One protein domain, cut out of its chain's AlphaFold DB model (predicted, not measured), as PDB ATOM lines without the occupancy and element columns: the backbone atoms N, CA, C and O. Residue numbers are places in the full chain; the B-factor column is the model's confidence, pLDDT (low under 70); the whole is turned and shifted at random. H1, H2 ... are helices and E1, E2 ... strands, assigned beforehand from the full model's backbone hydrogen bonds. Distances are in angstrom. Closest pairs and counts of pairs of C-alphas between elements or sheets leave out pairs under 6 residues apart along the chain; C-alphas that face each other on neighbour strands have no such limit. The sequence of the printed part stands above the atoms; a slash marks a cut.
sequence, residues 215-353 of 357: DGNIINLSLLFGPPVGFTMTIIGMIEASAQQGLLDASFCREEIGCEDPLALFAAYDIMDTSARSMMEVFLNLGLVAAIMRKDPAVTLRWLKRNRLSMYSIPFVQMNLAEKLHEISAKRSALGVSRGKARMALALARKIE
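AT A GLANCE: This is residues 215 to 353 of the 357 residues of the protein "Hypothetical protein" of Chloropicon roscoffensis (UniProt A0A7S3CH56). Crossed helices make a rounded body round the long helix H4: the hairpin of H6 and H7 packs on one side of it, H1 lies on the other side, H2 crosses H7, and H5 makes a corner with H4. The strand E1 lies far out, beyond H1. The printed part has 139 residues, with one named strand and seven named helices in the order E1, H1 to H7; it is mostly helix and compact, with a radius of gyration of the C-alphas of 14.1 A and spans of 37 by 34 by 30 A.

IN THESE COORDINATES: Find C-alpha 218 at (0.071, 15.701, -32.720), where E1 begins, residues 218 to 220. Next come H1, residues 229 to 244, 23.1 A long, H2, 250 to 257, and H3, 262 to 265. H4, 276 to 292, runs 24.2 A, followed by H5, 297 to 306, and H6, 321 to 330. H7, 339 to 352, runs 20.2 A to C-alpha 352 at (28.754, 21.294, -37.048).

HOW THE PARTS SIT: Look first at the hubs H4 and H7, which touch at Gly 287 and Leu 348, closest C-alphas 5.8 A, at a steep tilt of 39 degrees, the same way. H6 and H7 form a hairpin, at a shallow tilt of 28 degrees. H2 touches H7 at Ile 257 and Met 344, 5.7 A between closest C-alphas. H5 touches H4 at Pro 297 and Ala 291, closest C-alphas 5.2 A. H1 and H3 are each close to H4 but not clearly touching it, closest C-alphas 7.6 A. E1 pairs with no named strand; it and H1 are near each other. In H1, H2, H5, H6 and H7 every O i to N i+4 pair is within hydrogen-bond range, in H4 11 of 13; H3 is too short for one.

THE WHOLE: The C-alphas of Asn 217 and Phe 316 are farthest apart, 39.6 A. The printed part has no cut. The long link is H5 to H6, where residues 311 and 315 to 319 have pLDDT under 70.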
ATOM      1  N   ASP A 215       3.369  19.156 -31.716       93.62
ATOM      2  CA  ASP A 215       2.398  19.790 -30.820       93.62
ATOM      3  C   ASP A 215       1.813  18.734 -29.875       93.62
ATOM      4  O   ASP A 215       0.790  18.095 -30.144       93.62
ATOM      5  N   GLY A 216       2.558  18.447 -28.805       92.38
ATOM      6  CA  GLY A 216       2.235  17.384 -27.857       92.38
ATOM      7  C   GLY A 216       2.109  16.017 -28.538       92.38
ATOM      8  O   GLY A 216       3.090  15.445 -29.023       92.38
ATOM      9  N   ASN A 217       0.884  15.480 -28.568       94.00
ATOM     10  CA  ASN A 217       0.589  14.186 -29.191       94.00
ATOM     11  C   ASN A 217       0.244  14.284 -30.692       94.00
ATOM     12  O   ASN A 217      -0.134  13.278 -31.293       94.00
ATOM     13  N   ILE A 218       0.350  15.467 -31.301       95.75
ATOM     14  CA  ILE A 218       0.071  15.701 -32.720       95.75
ATOM     15  C   ILE A 218       1.374  16.032 -33.454       95.75
ATOM     16  O   ILE A 218       2.170  16.857 -33.009       95.75
ATOM     17  N   ILE A 219       1.580  15.397 -34.606       95.69
ATOM     18  CA  ILE A 219       2.592  15.785 -35.589       95.69
ATOM     19  C   ILE A 219       1.865  16.453 -36.751       95.69
ATOM     20  O   ILE A 219       1.163  15.790 -37.520       95.69
ATOM     21  N   ASN A 220       2.021  17.764 -36.885       93.69
ATOM     22  CA  ASN A 220       1.484  18.513 -38.010       93.69
ATOM     23  C   ASN A 220       2.435  18.397 -39.205       93.69
ATOM     24  O   ASN A 220       3.618  18.722 -39.097       93.69
ATOM     25  N   LEU A 221       1.918  17.984 -40.367       91.06
ATOM     26  CA  LEU A 221       2.684  17.927 -41.621       91.06
ATOM     27  C   LEU A 221       2.871  19.327 -42.241       91.06
ATOM     28  O   LEU A 221       2.484  19.589 -43.381       91.06
ATOM     29  N   SER A 222       3.448  20.238 -41.461       90.00
ATOM     30  CA  SER A 222       3.864  21.579 -41.875       90.00
ATOM     31  C   SER A 222       5.192  21.524 -42.637       90.00
ATOM     32  O   SER A 222       5.960  20.567 -42.513       90.00
ATOM     33  N   LEU A 223       5.504  22.555 -43.427       88.88
ATOM     34  CA  LEU A 223       6.821  22.642 -44.053       88.88
ATOM     35  C   LEU A 223       7.903  22.996 -43.025       88.88
ATOM     36  O   LEU A 223       7.672  23.834 -42.167       88.88
ATOM     37  N   LEU A 224       9.091  22.400 -43.133       90.25
ATOM     38  CA  LEU A 224      10.319  22.866 -42.464       90.25
ATOM     39  C   LEU A 224      11.242  23.588 -43.452       90.25
ATOM     40  O   LEU A 224      12.043  24.438 -43.065       90.25
ATOM     41  N   PHE A 225      11.117  23.234 -44.731       86.69
ATOM     42  CA  PHE A 225      11.886  23.749 -45.854       86.69
ATOM     43  C   PHE A 225      10.926  23.960 -47.027       86.69
ATOM     44  O   PHE A 225       9.833  23.388 -47.045       86.69
ATOM     45  N   GLY A 226      11.309  24.747 -48.032       80.75
ATOM     46  CA  GLY A 226      10.538  24.760 -49.278       80.75
ATOM     47  C   GLY A 226      10.664  23.461 -50.083       80.75
ATOM     48  O   GLY A 226      11.351  22.526 -49.669       80.75
ATOM     49  N   PRO A 227       9.987  23.392 -51.243       79.25
ATOM     50  CA  PRO A 227       9.889  22.176 -52.042       79.25
ATOM     51  C   PRO A 227      11.252  21.565 -52.424       79.25
ATOM     52  O   PRO A 227      12.182  22.310 -52.734       79.25
ATOM     53  N   PRO A 228      11.351  20.221 -52.507       80.00
ATOM     54  CA  PRO A 228      10.234  19.274 -52.557       80.00
ATOM     55  C   PRO A 228       9.666  18.901 -51.178       80.00
ATOM     56  O   PRO A 228      10.399  18.568 -50.252       80.00
ATOM     57  N   VAL A 229       8.331  18.857 -51.071       84.88
ATOM     58  CA  VAL A 229       7.599  18.561 -49.820       84.88
ATOM     59  C   VAL A 229       8.026  17.224 -49.198       84.88
ATOM     60  O   VAL A 229       8.169  17.123 -47.982       84.88
ATOM     61  N   GLY A 230       8.305  16.211 -50.027       87.38
ATOM     62  CA  GLY A 230       8.743  14.890 -49.564       87.38
ATOM     63  C   GLY A 230      10.036  14.909 -48.737       87.38
ATOM     64  O   GLY A 230      10.201  14.067 -47.852       87.38
ATOM     65  N   PHE A 231      10.929  15.881 -48.964       87.31
ATOM     66  CA  PHE A 231      12.135  16.031 -48.151       87.31
ATOM     67  C   PHE A 231      11.788  16.453 -46.723       87.31
ATOM     68  O   PHE A 231      12.198  15.783 -45.778       87.31
ATOM     69  N   THR A 232      10.961  17.492 -46.560       90.25
ATOM     70  CA  THR A 232      10.462  17.880 -45.235       90.25
ATOM     71  C   THR A 232       9.776  16.716 -44.531       90.25
ATOM     72  O   THR A 232      10.095  16.455 -43.376       90.25
ATOM     73  N   MET A 233       8.871  16.000 -45.202       91.81
ATOM     74  CA  MET A 233       8.121  14.915 -44.555       91.81
ATOM     75  C   MET A 233       9.045  13.802 -44.049       91.81
ATOM     76  O   MET A 233       8.852  13.274 -42.957       91.81
ATOM     77  N   THR A 234      10.103  13.504 -44.807       92.25
ATOM     78  CA  THR A 234      11.134  12.545 -44.395       92.25
ATOM     79  C   THR A 234      11.889  13.027 -43.159       92.25
ATOM     80  O   THR A 234      12.136  12.251 -42.241       92.25
ATOM     81  N   ILE A 235      12.240  14.313 -43.117       94.25
ATOM     82  CA  ILE A 235      12.944  14.918 -41.986       94.25
ATOM     83  C   ILE A 235      12.075  14.917 -40.726       94.25
ATOM     84  O   ILE A 235      12.570  14.534 -39.671       94.25
ATOM     85  N   ILE A 236      10.786  15.253 -40.828       95.12
ATOM     86  CA  ILE A 236       9.848  15.195 -39.694       95.12
ATOM     87  C   ILE A 236       9.787  13.775 -39.119       95.12
ATOM     88  O   ILE A 236       9.948  13.596 -37.912       95.12
ATOM     89  N   GLY A 237       9.624  12.761 -39.978       94.25
ATOM     90  CA  GLY A 237       9.608  11.362 -39.545       94.25
ATOM     91  C   GLY A 237      10.913  10.932 -38.870       94.25
ATOM     92  O   GLY A 237      10.890  10.240 -37.855       94.25
ATOM     93  N   MET A 238      12.058  11.388 -39.385       93.62
ATOM     94  CA  MET A 238      13.367  11.099 -38.793       93.62
ATOM     95  C   MET A 238      13.582  11.800 -37.454       93.62
ATOM     96  O   MET A 238      14.137  11.183 -36.546       93.62
ATOM     97  N   ILE A 239      13.149  13.052 -37.306       95.69
ATOM     98  CA  ILE A 239      13.210  13.775 -36.031       95.69
ATOM     99  C   ILE A 239      12.375  13.034 -34.982       95.69
ATOM    100  O   ILE A 239      12.899  12.726 -33.914       95.69
ATOM    101  N   GLU A 240      11.129  12.667 -35.304       95.62
ATOM    102  CA  GLU A 240      10.261  11.906 -34.392       95.62
ATOM    103  C   GLU A 240      10.881  10.559 -34.005       95.62
ATOM    104  O   GLU A 240      10.954  10.229 -32.824       95.62
ATOM    105  N   ALA A 241      11.381   9.788 -34.976       94.81
ATOM    106  CA  ALA A 241      12.021   8.503 -34.699       94.81
ATOM    107  C   ALA A 241      13.257   8.662 -33.797       94.81
ATOM    108  O   ALA A 241      13.498   7.851 -32.904       94.81
ATOM    109  N   SER A 242      14.029   9.731 -34.004       95.12
ATOM    110  CA  SER A 242      15.201  10.050 -33.184       95.12
ATOM    111  C   SER A 242      14.806  10.458 -31.766       95.12
ATOM    112  O   SER A 242      15.489  10.077 -30.819       95.12
ATOM    113  N   ALA A 243      13.699  11.188 -31.611       94.62
ATOM    114  CA  ALA A 243      13.144  11.550 -30.313       94.62
ATOM    115  C   ALA A 243      12.691  10.309 -29.534       94.62
ATOM    116  O   ALA A 243      13.093  10.128 -28.390       94.62
ATOM    117  N   GLN A 244      11.932   9.412 -30.175       94.56
ATOM    118  CA  GLN A 244      11.452   8.172 -29.551       94.56
ATOM    119  C   GLN A 244      12.587   7.249 -29.098       94.56
ATOM    120  O   GLN A 244      12.451   6.543 -28.105       94.56
ATOM    121  N   GLN A 245      13.714   7.265 -29.812       95.12
ATOM    122  CA  GLN A 245      14.895   6.465 -29.484       95.12
ATOM    123  C   GLN A 245      15.860   7.172 -28.516       95.12
ATOM    124  O   GLN A 245      16.927   6.635 -28.231       95.12
ATOM    125  N   GLY A 246      15.542   8.383 -28.040       95.50
ATOM    126  CA  GLY A 246      16.433   9.154 -27.164       95.50
ATOM    127  C   GLY A 246      17.752   9.568 -27.829       95.50
ATOM    128  O   GLY A 246      18.756   9.770 -27.150       95.50
ATOM    129  N   LEU A 247      17.775   9.667 -29.163       96.62
ATOM    130  CA  LEU A 247      18.976   9.972 -29.948       96.62
ATOM    131  C   LEU A 247      19.203  11.470 -30.165       96.62
ATOM    132  O   LEU A 247      20.297  11.853 -30.590       96.62
ATOM    133  N   LEU A 248      18.185  12.299 -29.906       96.94
ATOM    134  CA  LEU A 248      18.326  13.749 -29.979       96.94
ATOM    135  C   LEU A 248      19.335  14.241 -28.937       96.94
ATOM    136  O   LEU A 248      19.333  13.794 -27.790       96.94
ATOM    137  N   ASP A 249      20.175  15.199 -29.316       97.12
ATOM    138  CA  ASP A 249      21.135  15.803 -28.396       97.12
ATOM    139  C   ASP A 249      20.479  16.874 -27.516       97.12
ATOM    140  O   ASP A 249      20.629  18.082 -27.722       97.12
ATOM    141  N   ALA A 250      19.715  16.410 -26.530       96.19
ATOM    142  CA  ALA A 250      19.030  17.275 -25.580       96.19
ATOM    143  C   ALA A 250      20.000  18.039 -24.658       96.19
ATOM    144  O   ALA A 250      19.685  19.155 -24.256       96.19
ATOM    145  N   SER A 251      21.181  17.478 -24.353       96.94
ATOM    146  CA  SER A 251      22.242  18.159 -23.586       96.94
ATOM    147  C   SER A 251      22.689  19.440 -24.276       96.94
ATOM    148  O   SER A 251      22.595  20.513 -23.691       96.94
ATOM    149  N   PHE A 252      23.042  19.349 -25.560       97.62
ATOM    150  CA  PHE A 252      23.411  20.520 -26.346       97.62
ATOM    151  C   PHE A 252      22.279  21.556 -26.415       97.62
ATOM    152  O   PHE A 252      22.527  22.754 -26.302       97.62
ATOM    153  N   CYS A 253      21.025  21.115 -26.571       97.38
ATOM    154  CA  CYS A 253      19.885  22.036 -26.608       97.38
ATOM    155  C   CYS A 253      19.726  22.813 -25.291       97.38
ATOM    156  O   CYS A 253      19.516  24.025 -25.325       97.38
ATOM    157  N   ARG A 254      19.874  22.152 -24.137       97.44
ATOM    158  CA  ARG A 254      19.798  22.814 -22.827       97.44
ATOM    159  C   ARG A 254      20.978  23.744 -22.577       97.44
ATOM    160  O   ARG A 254      20.770  24.893 -22.207       97.44
ATOM    161  N   GLU A 255      22.191  23.255 -22.799       97.31
ATOM    162  CA  GLU A 255      23.427  23.938 -22.401       97.31
ATOM    163  C   GLU A 255      23.770  25.111 -23.330       97.31
ATOM    164  O   GLU A 255      24.109  26.193 -22.857       97.31
ATOM    165  N   GLU A 256      23.616  24.935 -24.645       97.12
ATOM    166  CA  GLU A 256      24.080  25.916 -25.639       97.12
ATOM    167  C   GLU A 256      22.951  26.788 -26.206       97.12
ATOM    168  O   GLU A 256      23.177  27.934 -26.609       97.12
ATOM    169  N   ILE A 257      21.721  26.264 -26.258       96.25
ATOM    170  CA  ILE A 257      20.556  26.983 -26.806       96.25
ATOM    171  C   ILE A 257      19.629  27.490 -25.687       96.25
ATOM    172  O   ILE A 257      18.949  28.503 -25.877       96.25
ATOM    173  N   GLY A 258      19.626  26.846 -24.515       96.06
ATOM    174  CA  GLY A 258      18.711  27.156 -23.414       96.06
ATOM    175  C   GLY A 258      17.300  26.611 -23.640       96.06
ATOM    176  O   GLY A 258      16.324  27.277 -23.296       96.06
ATOM    177  N   CYS A 259      17.175  25.443 -24.279       96.12
ATOM    178  CA  CYS A 259      15.894  24.817 -24.596       96.12
ATOM    179  C   CYS A 259      15.804  23.388 -24.043       96.12
ATOM    180  O   CYS A 259      16.593  22.519 -24.413       96.12
ATOM    181  N   GLU A 260      14.808  23.157 -23.184       95.19
ATOM    182  CA  GLU A 260      14.534  21.857 -22.555       95.19
ATOM    183  C   GLU A 260      13.932  20.832 -23.520       95.19
ATOM    184  O   GLU A 260      14.254  19.648 -23.434       95.19
ATOM    185  N   ASP A 261      13.087  21.285 -24.449       95.12
ATOM    186  CA  ASP A 261      12.432  20.439 -25.448       95.12
ATOM    187  C   ASP A 261      13.023  20.687 -26.848       95.12
ATOM    188  O   ASP A 261      12.640  21.650 -27.520       95.12
ATOM    189  N   PRO A 262      13.916  19.807 -27.343       96.00
ATOM    190  CA  PRO A 262      14.491  19.935 -28.677       96.00
ATOM    191  C   PRO A 262      13.457  19.992 -29.808       96.00
ATOM    192  O   PRO A 262      13.735  20.584 -30.852       96.00
ATOM    193  N   LEU A 263      12.273  19.385 -29.643       96.19
ATOM    194  CA  LEU A 263      11.246  19.374 -30.690       96.19
ATOM    195  C   LEU A 263      10.624  20.757 -30.896       96.19
ATOM    196  O   LEU A 263      10.292  21.109 -32.030       96.19
ATOM    197  N   ALA A 264      10.536  21.562 -29.835       95.06
ATOM    198  CA  ALA A 264      10.008  22.923 -29.877       95.06
ATOM    199  C   ALA A 264      10.898  23.903 -30.666       95.06
ATOM    200  O   ALA A 264      10.445  24.984 -31.041       95.06
ATOM    201  N   LEU A 265      12.157  23.537 -30.946       95.75
ATOM    202  CA  LEU A 265      13.080  24.361 -31.734       95.75
ATOM    203  C   LEU A 265      12.746  24.368 -33.233       95.75
ATOM    204  O   LEU A 265      13.107  25.318 -33.929       95.75
ATOM    205  N   PHE A 266      12.072  23.331 -33.742       95.56
ATOM    206  CA  PHE A 266      11.717  23.238 -35.156       95.56
ATOM    207  C   PHE A 266      10.504  24.110 -35.477       95.56
ATOM    208  O   PHE A 266       9.374  23.818 -35.080       95.56
ATOM    209  N   ALA A 267      10.730  25.163 -36.257       92.19
ATOM    210  CA  ALA A 267       9.683  26.092 -36.644       92.19
ATOM    211  C   ALA A 267       9.113  25.748 -38.019       92.19
ATOM    212  O   ALA A 267       9.845  25.459 -38.970       92.19
ATOM    213  N   ALA A 268       7.792  25.839 -38.149       90.44
ATOM    214  CA  ALA A 268       7.153  25.690 -39.441       90.44
ATOM    215  C   ALA A 268       7.536  26.845 -40.387       90.44
ATOM    216  O   ALA A 268       7.470  28.020 -40.028       90.44
ATOM    217  N   TYR A 269       7.914  26.496 -41.611       87.75
ATOM    218  CA  TYR A 269       8.195  27.408 -42.707       87.75
ATOM    219  C   TYR A 269       6.903  27.762 -43.450       87.75
ATOM    220  O   TYR A 269       6.240  26.889 -44.019       87.75
ATOM    221  N   ASP A 270       6.564  29.051 -43.480       85.69
ATOM    222  CA  ASP A 270       5.493  29.568 -44.328       85.69
ATOM    223  C   ASP A 270       6.049  29.887 -45.722       85.69
ATOM    224  O   ASP A 270       6.756  30.875 -45.929       85.69
ATOM    225  N   ILE A 271       5.697  29.043 -46.695       81.88
ATOM    226  CA  ILE A 271       6.088  29.187 -48.104       81.88
ATOM    227  C   ILE A 271       5.514  30.451 -48.766       81.88
ATOM    228  O   ILE A 271       5.998  30.878 -49.818       81.88
ATOM    229  N   MET A 272       4.480  31.045 -48.168       81.06
ATOM    230  CA  MET A 272       3.848  32.275 -48.631       81.06
ATOM    231  C   MET A 272       4.465  33.528 -47.998       81.06
ATOM    232  O   MET A 272       4.323  34.610 -48.574       81.06
ATOM    233  N   ASP A 273       5.171  33.400 -46.870       85.75
ATOM    234  CA  ASP A 273       5.929  34.495 -46.264       85.75
ATOM    235  C   ASP A 273       7.238  34.706 -47.039       85.75
ATOM    236  O   ASP A 273       8.203  33.945 -46.948       85.75
ATOM    237  N   THR A 274       7.261  35.779 -47.827       84.31
ATOM    238  CA  THR A 274       8.394  36.150 -48.680       84.31
ATOM    239  C   THR A 274       9.446  36.994 -47.962       84.31
ATOM    240  O   THR A 274      10.320  37.550 -48.629       84.31
ATOM    241  N   SER A 275       9.371  37.143 -46.637       88.38
ATOM    242  CA  SER A 275      10.372  37.874 -45.863       88.38
ATOM    243  C   SER A 275      11.698  37.114 -45.782       88.38
ATOM    244  O   SER A 275      11.739  35.881 -45.718       88.38
ATOM    245  N   ALA A 276      12.804  37.862 -45.719       87.50
ATOM    246  CA  ALA A 276      14.126  37.300 -45.444       87.50
ATOM    247  C   ALA A 276      14.115  36.454 -44.163       87.50
ATOM    248  O   ALA A 276      14.635  35.343 -44.157       87.50
ATOM    249  N   ARG A 277      13.434  36.939 -43.116       88.94
ATOM    250  CA  ARG A 277      13.280  36.247 -41.834       88.94
ATOM    251  C   ARG A 277      12.717  34.833 -41.996       88.94
ATOM    252  O   ARG A 277      13.330  33.901 -41.489       88.94
ATOM    253  N   SER A 278      11.585  34.670 -42.691       87.56
ATOM    254  CA  SER A 278      10.976  33.346 -42.921       87.56
ATOM    255  C   SER A 278      11.922  32.423 -43.691       87.56
ATOM    256  O   SER A 278      12.093  31.254 -43.358       87.56
ATOM    257  N   MET A 279      12.624  32.971 -44.681       87.25
ATOM    258  CA  MET A 279      13.594  32.220 -45.471       87.25
ATOM    259  C   MET A 279      14.831  31.785 -44.675       87.25
ATOM    260  O   MET A 279      15.379  30.721 -44.955       87.25
ATOM    261  N   MET A 280      15.264  32.553 -43.671       90.88
ATOM    262  CA  MET A 280      16.369  32.145 -42.792       90.88
ATOM    263  C   MET A 280      15.980  30.998 -41.857       90.88
ATOM    264  O   MET A 280      16.849  30.227 -41.451       90.88
ATOM    265  N   GLU A 281      14.687  30.827 -41.575       91.19
ATOM    266  CA  GLU A 281      14.191  29.707 -40.776       91.19
ATOM    267  C   GLU A 281      14.550  28.354 -41.392       91.19
ATOM    268  O   GLU A 281      14.858  27.406 -40.678       91.19
ATOM    269  N   VAL A 282      14.606  28.287 -42.723       89.81
ATOM    270  CA  VAL A 282      15.020  27.088 -43.460       89.81
ATOM    271  C   VAL A 282      16.436  26.664 -43.061       89.81
ATOM    272  O   VAL A 282      16.678  25.483 -42.813       89.81
ATOM    273  N   PHE A 283      17.374  27.610 -42.953       91.38
ATOM    274  CA  PHE A 283      18.750  27.315 -42.545       91.38
ATOM    275  C   PHE A 283      18.856  26.969 -41.064       91.38
ATOM    276  O   PHE A 283      19.630  26.084 -40.715       91.38
ATOM    277  N   LEU A 284      18.059  27.610 -40.205       94.62
ATOM    278  CA  LEU A 284      17.993  27.257 -38.786       94.62
ATOM    279  C   LEU A 284      17.464  25.834 -38.595       94.62
ATOM    280  O   LEU A 284      18.095  25.046 -37.897       94.62
ATOM    281  N   ASN A 285      16.379  25.468 -39.279       95.38
ATOM    282  CA  ASN A 285      15.840  24.110 -39.270       95.38
ATOM    283  C   ASN A 285      16.866  23.093 -39.794       95.38
ATOM    284  O   ASN A 285      17.024  22.029 -39.203       95.38
ATOM    285  N   LEU A 286      17.596  23.409 -40.871       92.38
ATOM    286  CA  LEU A 286      18.669  22.543 -41.379       92.38
ATOM    287  C   LEU A 286      19.818  22.410 -40.373       92.38
ATOM    288  O   LEU A 286      20.326  21.308 -40.175       92.38
ATOM    289  N   GLY A 287      20.202  23.509 -39.721       94.56
ATOM    290  CA  GLY A 287      21.200  23.529 -38.655       94.56
ATOM    291  C   GLY A 287      20.784  22.658 -37.475       94.56
ATOM    292  O   GLY A 287      21.575  21.840 -37.020       94.56
ATOM    293  N   LEU A 288      19.528  22.765 -37.035       97.12
ATOM    294  CA  LEU A 288      18.955  21.925 -35.983       97.12
ATOM    295  C   LEU A 288      18.993  20.450 -36.380       97.12
ATOM    296  O   LEU A 288      19.516  19.641 -35.621       97.12
ATOM    297  N   VAL A 289      18.531  20.094 -37.587       95.31
ATOM    298  CA  VAL A 289      18.638  18.717 -38.097       95.31
ATOM    299  C   VAL A 289      20.082  18.230 -38.001       95.31
ATOM    300  O   VAL A 289      20.334  17.197 -37.384       95.31
ATOM    301  N   ALA A 290      21.028  18.976 -38.572       94.12
ATOM    302  CA  ALA A 290      22.433  18.592 -38.608       94.12
ATOM    303  C   ALA A 290      23.036  18.423 -37.205       94.12
ATOM    304  O   ALA A 290      23.735  17.445 -36.955       94.12
ATOM    305  N   ALA A 291      22.740  19.351 -36.295       95.50
ATOM    306  CA  ALA A 291      23.402  19.462 -35.005       95.50
ATOM    307  C   ALA A 291      22.758  18.627 -33.890       95.50
ATOM    308  O   ALA A 291      23.462  18.246 -32.957       95.50
ATOM    309  N   ILE A 292      21.441  18.382 -33.921       96.38
ATOM    310  CA  ILE A 292      20.722  17.820 -32.760       96.38
ATOM    311  C   ILE A 292      20.053  16.481 -33.044       96.38
ATOM    312  O   ILE A 292      19.721  15.780 -32.095       96.38
ATOM    313  N   MET A 293      19.864  16.081 -34.308       94.81
ATOM    314  CA  MET A 293      19.203  14.804 -34.619       94.81
ATOM    315  C   MET A 293      20.006  13.591 -34.116       94.81
ATOM    316  O   MET A 293      19.448  12.519 -33.873       94.81
ATOM    317  N   ARG A 294      21.322  13.758 -33.958       94.38
ATOM    318  CA  ARG A 294      22.262  12.823 -33.330       94.38
ATOM    319  C   ARG A 294      23.249  13.622 -32.481       94.38
ATOM    320  O   ARG A 294      23.550  14.761 -32.828       94.38
ATOM    321  N   LYS A 295      23.792  13.000 -31.428       92.88
ATOM    322  CA  LYS A 295      24.888  13.580 -30.628       92.88
ATOM    323  C   LYS A 295      26.123  13.893 -31.473       92.88
ATOM    324  O   LYS A 295      26.653  14.991 -31.374       92.88
ATOM    325  N   ASP A 296      26.536  12.948 -32.322       93.50
ATOM    326  CA  ASP A 296      27.562  13.169 -33.349       93.50
ATOM    327  C   ASP A 296      26.906  13.714 -34.635       93.50
ATOM    328  O   ASP A 296      26.211  12.954 -35.330       93.50
ATOM    329  N   PRO A 297      27.132  14.996 -34.998       92.62
ATOM    330  CA  PRO A 297      26.577  15.585 -36.213       92.62
ATOM    331  C   PRO A 297      26.998  14.844 -37.485       92.62
ATOM    332  O   PRO A 297      26.228  14.780 -38.446       92.62
ATOM    333  N   ALA A 298      28.180  14.214 -37.498       90.75
ATOM    334  CA  ALA A 298      28.695  13.511 -38.667       90.75
ATOM    335  C   ALA A 298      27.764  12.371 -39.113       90.75
ATOM    336  O   ALA A 298      27.639  12.092 -40.308       90.75
ATOM    337  N   VAL A 299      27.073  11.720 -38.168       92.38
ATOM    338  CA  VAL A 299      26.086  10.673 -38.466       92.38
ATOM    339  C   VAL A 299      24.924  11.247 -39.274       92.38
ATOM    340  O   VAL A 299      24.560  10.690 -40.313       92.38
ATOM    341  N   THR A 300      24.369  12.376 -38.831       92.00
ATOM    342  CA  THR A 300      23.265  13.045 -39.525       92.00
ATOM    343  C   THR A 300      23.695  13.547 -40.899       92.00
ATOM    344  O   THR A 300      22.987  13.329 -41.883       92.00
ATOM    345  N   LEU A 301      24.870  14.171 -40.996       88.31
ATOM    346  CA  LEU A 301      25.395  14.707 -42.252       88.31
ATOM    347  C   LEU A 301      25.645  13.606 -43.293       88.31
ATOM    348  O   LEU A 301      25.251  13.747 -44.455       88.31
ATOM    349  N   ARG A 302      26.208  12.460 -42.881       88.62
ATOM    350  CA  ARG A 302      26.351  11.278 -43.751       88.62
ATOM    351  C   ARG A 302      25.001  10.754 -44.231       88.62
ATOM    352  O   ARG A 302      24.878  10.364 -45.392       88.62
ATOM    353  N   TRP A 303      23.996  10.733 -43.356       90.06
ATOM    354  CA  TRP A 303      22.648  10.316 -43.736       90.06
ATOM    355  C   TRP A 303      22.020  11.285 -44.746       90.06
ATOM    356  O   TRP A 303      21.483  10.829 -45.754       90.06
ATOM    357  N   LEU A 304      22.158  12.601 -44.545       88.19
ATOM    358  CA  LEU A 304      21.684  13.611 -45.497       88.19
ATOM    359  C   LEU A 304      22.305  13.399 -46.885       88.19
ATOM    360  O   LEU A 304      21.566  13.343 -47.861       88.19
ATOM    361  N   LYS A 305      23.623  13.166 -46.989       82.88
ATOM    362  CA  LYS A 305      24.274  12.882 -48.287       82.88
ATOM    363  C   LYS A 305      23.801  11.585 -48.957       82.88
ATOM    364  O   LYS A 305      23.871  11.468 -50.175       82.88
ATOM    365  N   ARG A 306      23.326  10.594 -48.200       86.94
ATOM    366  CA  ARG A 306      22.834   9.315 -48.755       86.94
ATOM    367  C   ARG A 306      21.334   9.320 -49.050       86.94
ATOM    368  O   ARG A 306      20.841   8.443 -49.753       86.94
ATOM    369  N   ASN A 307      20.594  10.281 -48.508       85.88
ATOM    370  CA  ASN A 307      19.156  10.360 -48.689       85.88
ATOM    371  C   ASN A 307      18.825  10.950 -50.066       85.88
ATOM    372  O   ASN A 307      19.017  12.137 -50.286       85.88
ATOM    373  N   ARG A 308      18.228  10.146 -50.955       84.81
ATOM    374  CA  ARG A 308      17.802  10.557 -52.310       84.81
ATOM    375  C   ARG A 308      16.840  11.753 -52.370       84.81
ATOM    376  O   ARG A 308      16.662  12.334 -53.435       84.81
ATOM    377  N   LEU A 309      16.150  12.060 -51.271       82.25
ATOM    378  CA  LEU A 309      15.268  13.224 -51.151       82.25
ATOM    379  C   LEU A 309      16.007  14.451 -50.611       82.25
ATOM    380  O   LEU A 309      15.473  15.555 -50.687       82.25
ATOM    381  N   SER A 310      17.213  14.279 -50.069       81.62
ATOM    382  CA  SER A 310      18.066  15.384 -49.663       81.62
ATOM    383  C   SER A 310      18.764  15.986 -50.870       81.62
ATOM    384  O   SER A 310      19.385  15.299 -51.673       81.62
ATOM    385  N   MET A 311      18.751  17.309 -50.952       68.69
ATOM    386  CA  MET A 311      19.531  18.040 -51.950       68.69
ATOM    387  C   MET A 311      21.045  17.807 -51.830       68.69
ATOM    388  O   MET A 311      21.767  17.993 -52.805       68.69
ATOM    389  N   TYR A 312      21.521  17.386 -50.654       73.12
ATOM    390  CA  TYR A 312      22.935  17.110 -50.396       73.12
ATOM    391  C   TYR A 312      23.383  15.742 -50.909       73.12
ATOM    392  O   TYR A 312      24.571  15.437 -50.861       73.12
ATOM    393  N   SER A 313      22.460  14.924 -51.428       75.69
ATOM    394  CA  SER A 313      22.818  13.709 -52.158       75.69
ATOM    395  C   SER A 313      23.215  13.972 -53.610       75.69
ATOM    396  O   SER A 313      23.593  13.042 -54.317       75.69
ATOM    397  N   ILE A 314      23.086  15.213 -54.090       71.88
ATOM    398  CA  ILE A 314      23.484  15.584 -55.448       71.88
ATOM    399  C   ILE A 314      25.014  15.752 -55.469       71.88
ATOM    400  O   ILE A 314      25.548  16.494 -54.640       71.88
ATOM    401  N   PRO A 315      25.733  15.097 -56.402       65.94
ATOM    402  CA  PRO A 315      27.181  15.234 -56.516       65.94
ATOM    403  C   PRO A 315      27.626  16.698 -56.608       65.94
ATOM    404  O   PRO A 315      26.963  17.510 -57.253       65.94
ATOM    405  N   PHE A 316      28.758  17.016 -55.976       64.69
ATOM    406  CA  PHE A 316      29.395  18.344 -55.974       64.69
ATOM    407  C   PHE A 316      28.609  19.470 -55.281       64.69
ATOM    408  O   PHE A 316      29.066  20.611 -55.252       64.69
ATOM    409  N   VAL A 317      27.461  19.171 -54.668       66.38
ATOM    410  CA  VAL A 317      26.731  20.136 -53.840       66.38
ATOM    411  C   VAL A 317      27.364  20.213 -52.459       66.38
ATOM    412  O   VAL A 317      27.278  19.267 -51.676       66.38
ATOM    413  N   GLN A 318      27.960  21.361 -52.144       67.62
ATOM    414  CA  GLN A 318      28.437  21.653 -50.795       67.62
ATOM    415  C   GLN A 318      27.315  22.226 -49.927       67.62
ATOM    416  O   GLN A 318      26.485  23.022 -50.378       67.62
ATOM    417  N   MET A 319      27.281  21.790 -48.666       67.25
ATOM    418  CA  MET A 319      26.256  22.210 -47.717       67.25
ATOM    419  C   MET A 319      26.488  23.660 -47.275       67.25
ATOM    420  O   MET A 319      25.530  24.440 -47.195       67.25
ATOM    421  N   ASN A 320      27.761  23.992 -47.019       82.81
ATOM    422  CA  ASN A 320      28.265  25.239 -46.437       82.81
ATOM    423  C   ASN A 320      27.352  25.773 -45.320       82.81
ATOM    424  O   ASN A 320      27.004  26.954 -45.265       82.81
ATOM    425  N   LEU A 321      26.815  24.854 -44.509       87.44
ATOM    426  CA  LEU A 321      25.753  25.174 -43.560       87.44
ATOM    427  C   LEU A 321      26.309  25.960 -42.380       87.44
ATOM    428  O   LEU A 321      25.654  26.896 -41.932       87.44
ATOM    429  N   ALA A 322      27.511  25.608 -41.915       91.06
ATOM    430  CA  ALA A 322      28.201  26.344 -40.866       91.06
ATOM    431  C   ALA A 322      28.431  27.795 -41.303       91.06
ATOM    432  O   ALA A 322      28.015  28.712 -40.596       91.06
ATOM    433  N   GLU A 323      28.977  28.021 -42.505       91.81
ATOM    434  CA  GLU A 323      29.222  29.372 -43.019       91.81
ATOM    435  C   GLU A 323      27.921  30.167 -43.150       91.81
ATOM    436  O   GLU A 323      27.855  31.321 -42.727       91.81
ATOM    437  N   LYS A 324      26.851  29.548 -43.661       91.44
ATOM    438  CA  LYS A 324      25.541  30.207 -43.776       91.44
ATOM    439  C   LYS A 324      24.950  30.566 -42.416       91.44
ATOM    440  O   LYS A 324      24.371  31.638 -42.269       91.44
ATOM    441  N   LEU A 325      25.096  29.706 -41.410       94.81
ATOM    442  CA  LEU A 325      24.641  29.988 -40.047       94.81
ATOM    443  C   LEU A 325      25.462  31.113 -39.392       94.81
ATOM    444  O   LEU A 325      24.884  31.989 -38.741       94.81
ATOM    445  N   HIS A 326      26.780  31.152 -39.621       95.62
ATOM    446  CA  HIS A 326      27.620  32.289 -39.232       95.62
ATOM    447  C   HIS A 326      27.162  33.582 -39.908       95.62
ATOM    448  O   HIS A 326      26.998  34.602 -39.238       95.62
ATOM    449  N   GLU A 327      26.893  33.538 -41.212       94.50
ATOM    450  CA  GLU A 327      26.423  34.687 -41.983       94.50
ATOM    451  C   GLU A 327      25.064  35.195 -41.479       94.50
ATOM    452  O   GLU A 327      24.889  36.401 -41.307       94.50
ATOM    453  N   ILE A 328      24.129  34.294 -41.160       94.94
ATOM    454  CA  ILE A 328      22.831  34.639 -40.556       94.94
ATOM    455  C   ILE A 328      23.016  35.366 -39.225       94.94
ATOM    456  O   ILE A 328      22.361  36.381 -38.975       94.94
ATOM    457  N   SER A 329      23.911  34.864 -38.371       95.94
ATOM    458  CA  SER A 329      24.210  35.491 -37.082       95.94
ATOM    459  C   SER A 329      24.828  36.883 -37.262       95.94
ATOM    460  O   SER A 329      24.355  37.858 -36.671       95.94
ATOM    461  N   ALA A 330      25.820  37.003 -38.150       95.31
ATOM    462  CA  ALA A 330      26.520  38.252 -38.437       95.31
ATOM    463  C   ALA A 330      25.601  39.310 -39.074       95.31
ATOM    464  O   ALA A 330      25.634  40.481 -38.695       95.31
ATOM    465  N   LYS A 331      24.730  38.905 -40.006       93.88
ATOM    466  CA  LYS A 331      23.823  39.790 -40.755       93.88
ATOM    467  C   LYS A 331      22.427  39.909 -40.130       93.88
ATOM    468  O   LYS A 331      21.500  40.386 -40.788       93.88
ATOM    469  N   ARG A 332      22.250  39.533 -38.853       93.88
ATOM    470  CA  ARG A 332      20.928  39.418 -38.199       93.88
ATOM    471  C   ARG A 332      20.007  40.630 -38.388       93.88
ATOM    472  O   ARG A 332      18.810  40.453 -38.584       93.88
ATOM    473  N   SER A 333      20.549  41.850 -38.334       90.06
ATOM    474  CA  SER A 333      19.758  43.084 -38.429       90.06
ATOM    475  C   SER A 333      19.200  43.287 -39.838       90.06
ATOM    476  O   SER A 333      18.028  43.616 -39.972       90.06
ATOM    477  N   ALA A 334      20.007  43.030 -40.872       89.06
ATOM    478  CA  ALA A 334      19.578  43.120 -42.270       89.06
ATOM    479  C   ALA A 334      18.552  42.028 -42.621       89.06
ATOM    480  O   ALA A 334      17.618  42.263 -43.377       89.06
ATOM    481  N   LEU A 335      18.692  40.845 -42.017       91.69
ATOM    482  CA  LEU A 335      17.824  39.692 -42.270       91.69
ATOM    483  C   LEU A 335      16.547  39.671 -41.410       91.69
ATOM    484  O   LEU A 335      15.717  38.775 -41.568       91.69
ATOM    485  N   GLY A 336      16.380  40.616 -40.475       91.81
ATOM    486  CA  GLY A 336      15.247  40.635 -39.541       91.81
ATOM    487  C   GLY A 336      15.235  39.457 -38.554       91.81
ATOM    488  O   GLY A 336      14.170  39.040 -38.092       91.81
ATOM    489  N   VAL A 337      16.405  38.893 -38.244       93.75
ATOM    490  CA  VAL A 337      16.577  37.737 -37.353       93.75
ATOM    491  C   VAL A 337      16.746  38.206 -35.904       93.75
ATOM    492  O   VAL A 337      17.504  39.133 -35.604       93.75
ATOM    493  N   SER A 338      16.036  37.559 -34.973       95.06
ATOM    494  CA  SER A 338      16.089  37.910 -33.548       95.06
ATOM    495  C   SER A 338      17.448  37.573 -32.923       95.06
ATOM    496  O   SER A 338      18.164  36.685 -33.385       95.06
ATOM    497  N   ARG A 339      17.801  38.239 -31.811       95.31
ATOM    498  CA  ARG A 339      19.038  37.929 -31.065       95.31
ATOM    499  C   ARG A 339      19.087  36.469 -30.603       95.31
ATOM    500  O   ARG A 339      20.144  35.856 -30.667       95.31
ATOM    501  N   GLY A 340      17.952  35.909 -30.172       95.50
ATOM    502  CA  GLY A 340      17.850  34.501 -29.777       95.50
ATOM    503  C   GLY A 340      18.186  33.556 -30.930       95.50
ATOM    504  O   GLY A 340      19.066  32.714 -30.789       95.50
ATOM    505  N   LYS A 341      17.573  33.771 -32.100       95.56
ATOM    506  CA  LYS A 341      17.837  32.964 -33.299       95.56
ATOM    507  C   LYS A 341      19.261  33.130 -33.832       95.56
ATOM    508  O   LYS A 341      19.846  32.154 -34.274       95.56
ATOM    509  N   ALA A 342      19.846  34.324 -33.737       96.69
ATOM    510  CA  ALA A 342      21.246  34.549 -34.102       96.69
ATOM    511  C   ALA A 342      22.225  33.800 -33.173       96.69
ATOM    512  O   ALA A 342      23.182  33.195 -33.651       96.69
ATOM    513  N   ARG A 343      21.964  33.786 -31.855       97.12
ATOM    514  CA  ARG A 343      22.745  32.976 -30.899       97.12
ATOM    515  C   ARG A 343      22.612  31.484 -31.191       97.12
ATOM    516  O   ARG A 343      23.626  30.800 -31.260       97.12
ATOM    517  N   MET A 344      21.389  31.015 -31.441       97.56
ATOM    518  CA  MET A 344      21.138  29.632 -31.846       97.56
ATOM    519  C   MET A 344      21.895  29.284 -33.133       97.56
ATOM    520  O   MET A 344      22.581  28.273 -33.168       97.56
ATOM    521  N   ALA A 345      21.849  30.140 -34.161       97.38
ATOM    522  CA  ALA A 345      22.599  29.934 -35.399       97.38
ATOM    523  C   ALA A 345      24.100  29.749 -35.134       97.38
ATOM    524  O   ALA A 345      24.704  28.829 -35.672       97.38
ATOM    525  N   LEU A 346      24.687  30.582 -34.268       97.50
ATOM    526  CA  LEU A 346      26.103  30.496 -33.913       97.50
ATOM    527  C   LEU A 346      26.446  29.203 -33.156       97.50
ATOM    528  O   LEU A 346      27.462  28.583 -33.459       97.50
ATOM    529  N   ALA A 347      25.614  28.791 -32.197       97.69
ATOM    530  CA  ALA A 347      25.802  27.536 -31.467       97.69
ATOM    531  C   ALA A 347      25.728  26.327 -32.412       97.69
ATOM    532  O   ALA A 347      26.594  25.451 -32.385       97.69
ATOM    533  N   LEU A 348      24.727  26.312 -33.300       97.31
ATOM    534  CA  LEU A 348      24.569  25.276 -34.320       97.31
ATOM    535  C   LEU A 348      25.775  25.236 -35.260       97.31
ATOM    536  O   LEU A 348      26.289  24.151 -35.514       97.31
ATOM    537  N   ALA A 349      26.242  26.398 -35.733       96.06
ATOM    538  CA  ALA A 349      27.399  26.506 -36.616       96.06
ATOM    539  C   ALA A 349      28.645  25.883 -35.981       96.06
ATOM    540  O   ALA A 349      29.216  24.972 -36.565       96.06
ATOM    541  N   ARG A 350      28.988  26.285 -34.750       95.75
ATOM    542  CA  ARG A 350      30.147  25.760 -34.007       95.75
ATOM    543  C   ARG A 350      30.090  24.250 -33.809       95.75
ATOM    544  O   ARG A 350      31.108  23.580 -33.908       95.75
ATOM    545  N   LYS A 351      28.902  23.702 -33.540       94.94
ATOM    546  CA  LYS A 351      28.743  22.258 -33.336       94.94
ATOM    547  C   LYS A 351      28.984  21.446 -34.607       94.94
ATOM    548  O   LYS A 351      29.480  20.324 -34.532       94.94
ATOM    549  N   ILE A 352      28.595  21.982 -35.761       92.81
ATOM    550  CA  ILE A 352      28.754  21.294 -37.048       92.81
ATOM    551  C   ILE A 352      30.047  21.693 -37.775       92.81
ATOM    552  O   ILE A 352      30.364  21.105 -38.806       92.81
ATOM    553  N   GLU A 353      30.787  22.675 -37.261       88.94
ATOM    554  CA  GLU A 353      32.056  23.150 -37.810       88.94
ATOM    555  C   GLU A 353      33.126  22.047 -37.773       88.94
ATOM    556  O   GLU A 353      33.142  21.190 -36.890       88.94
TER     557      GLU A 353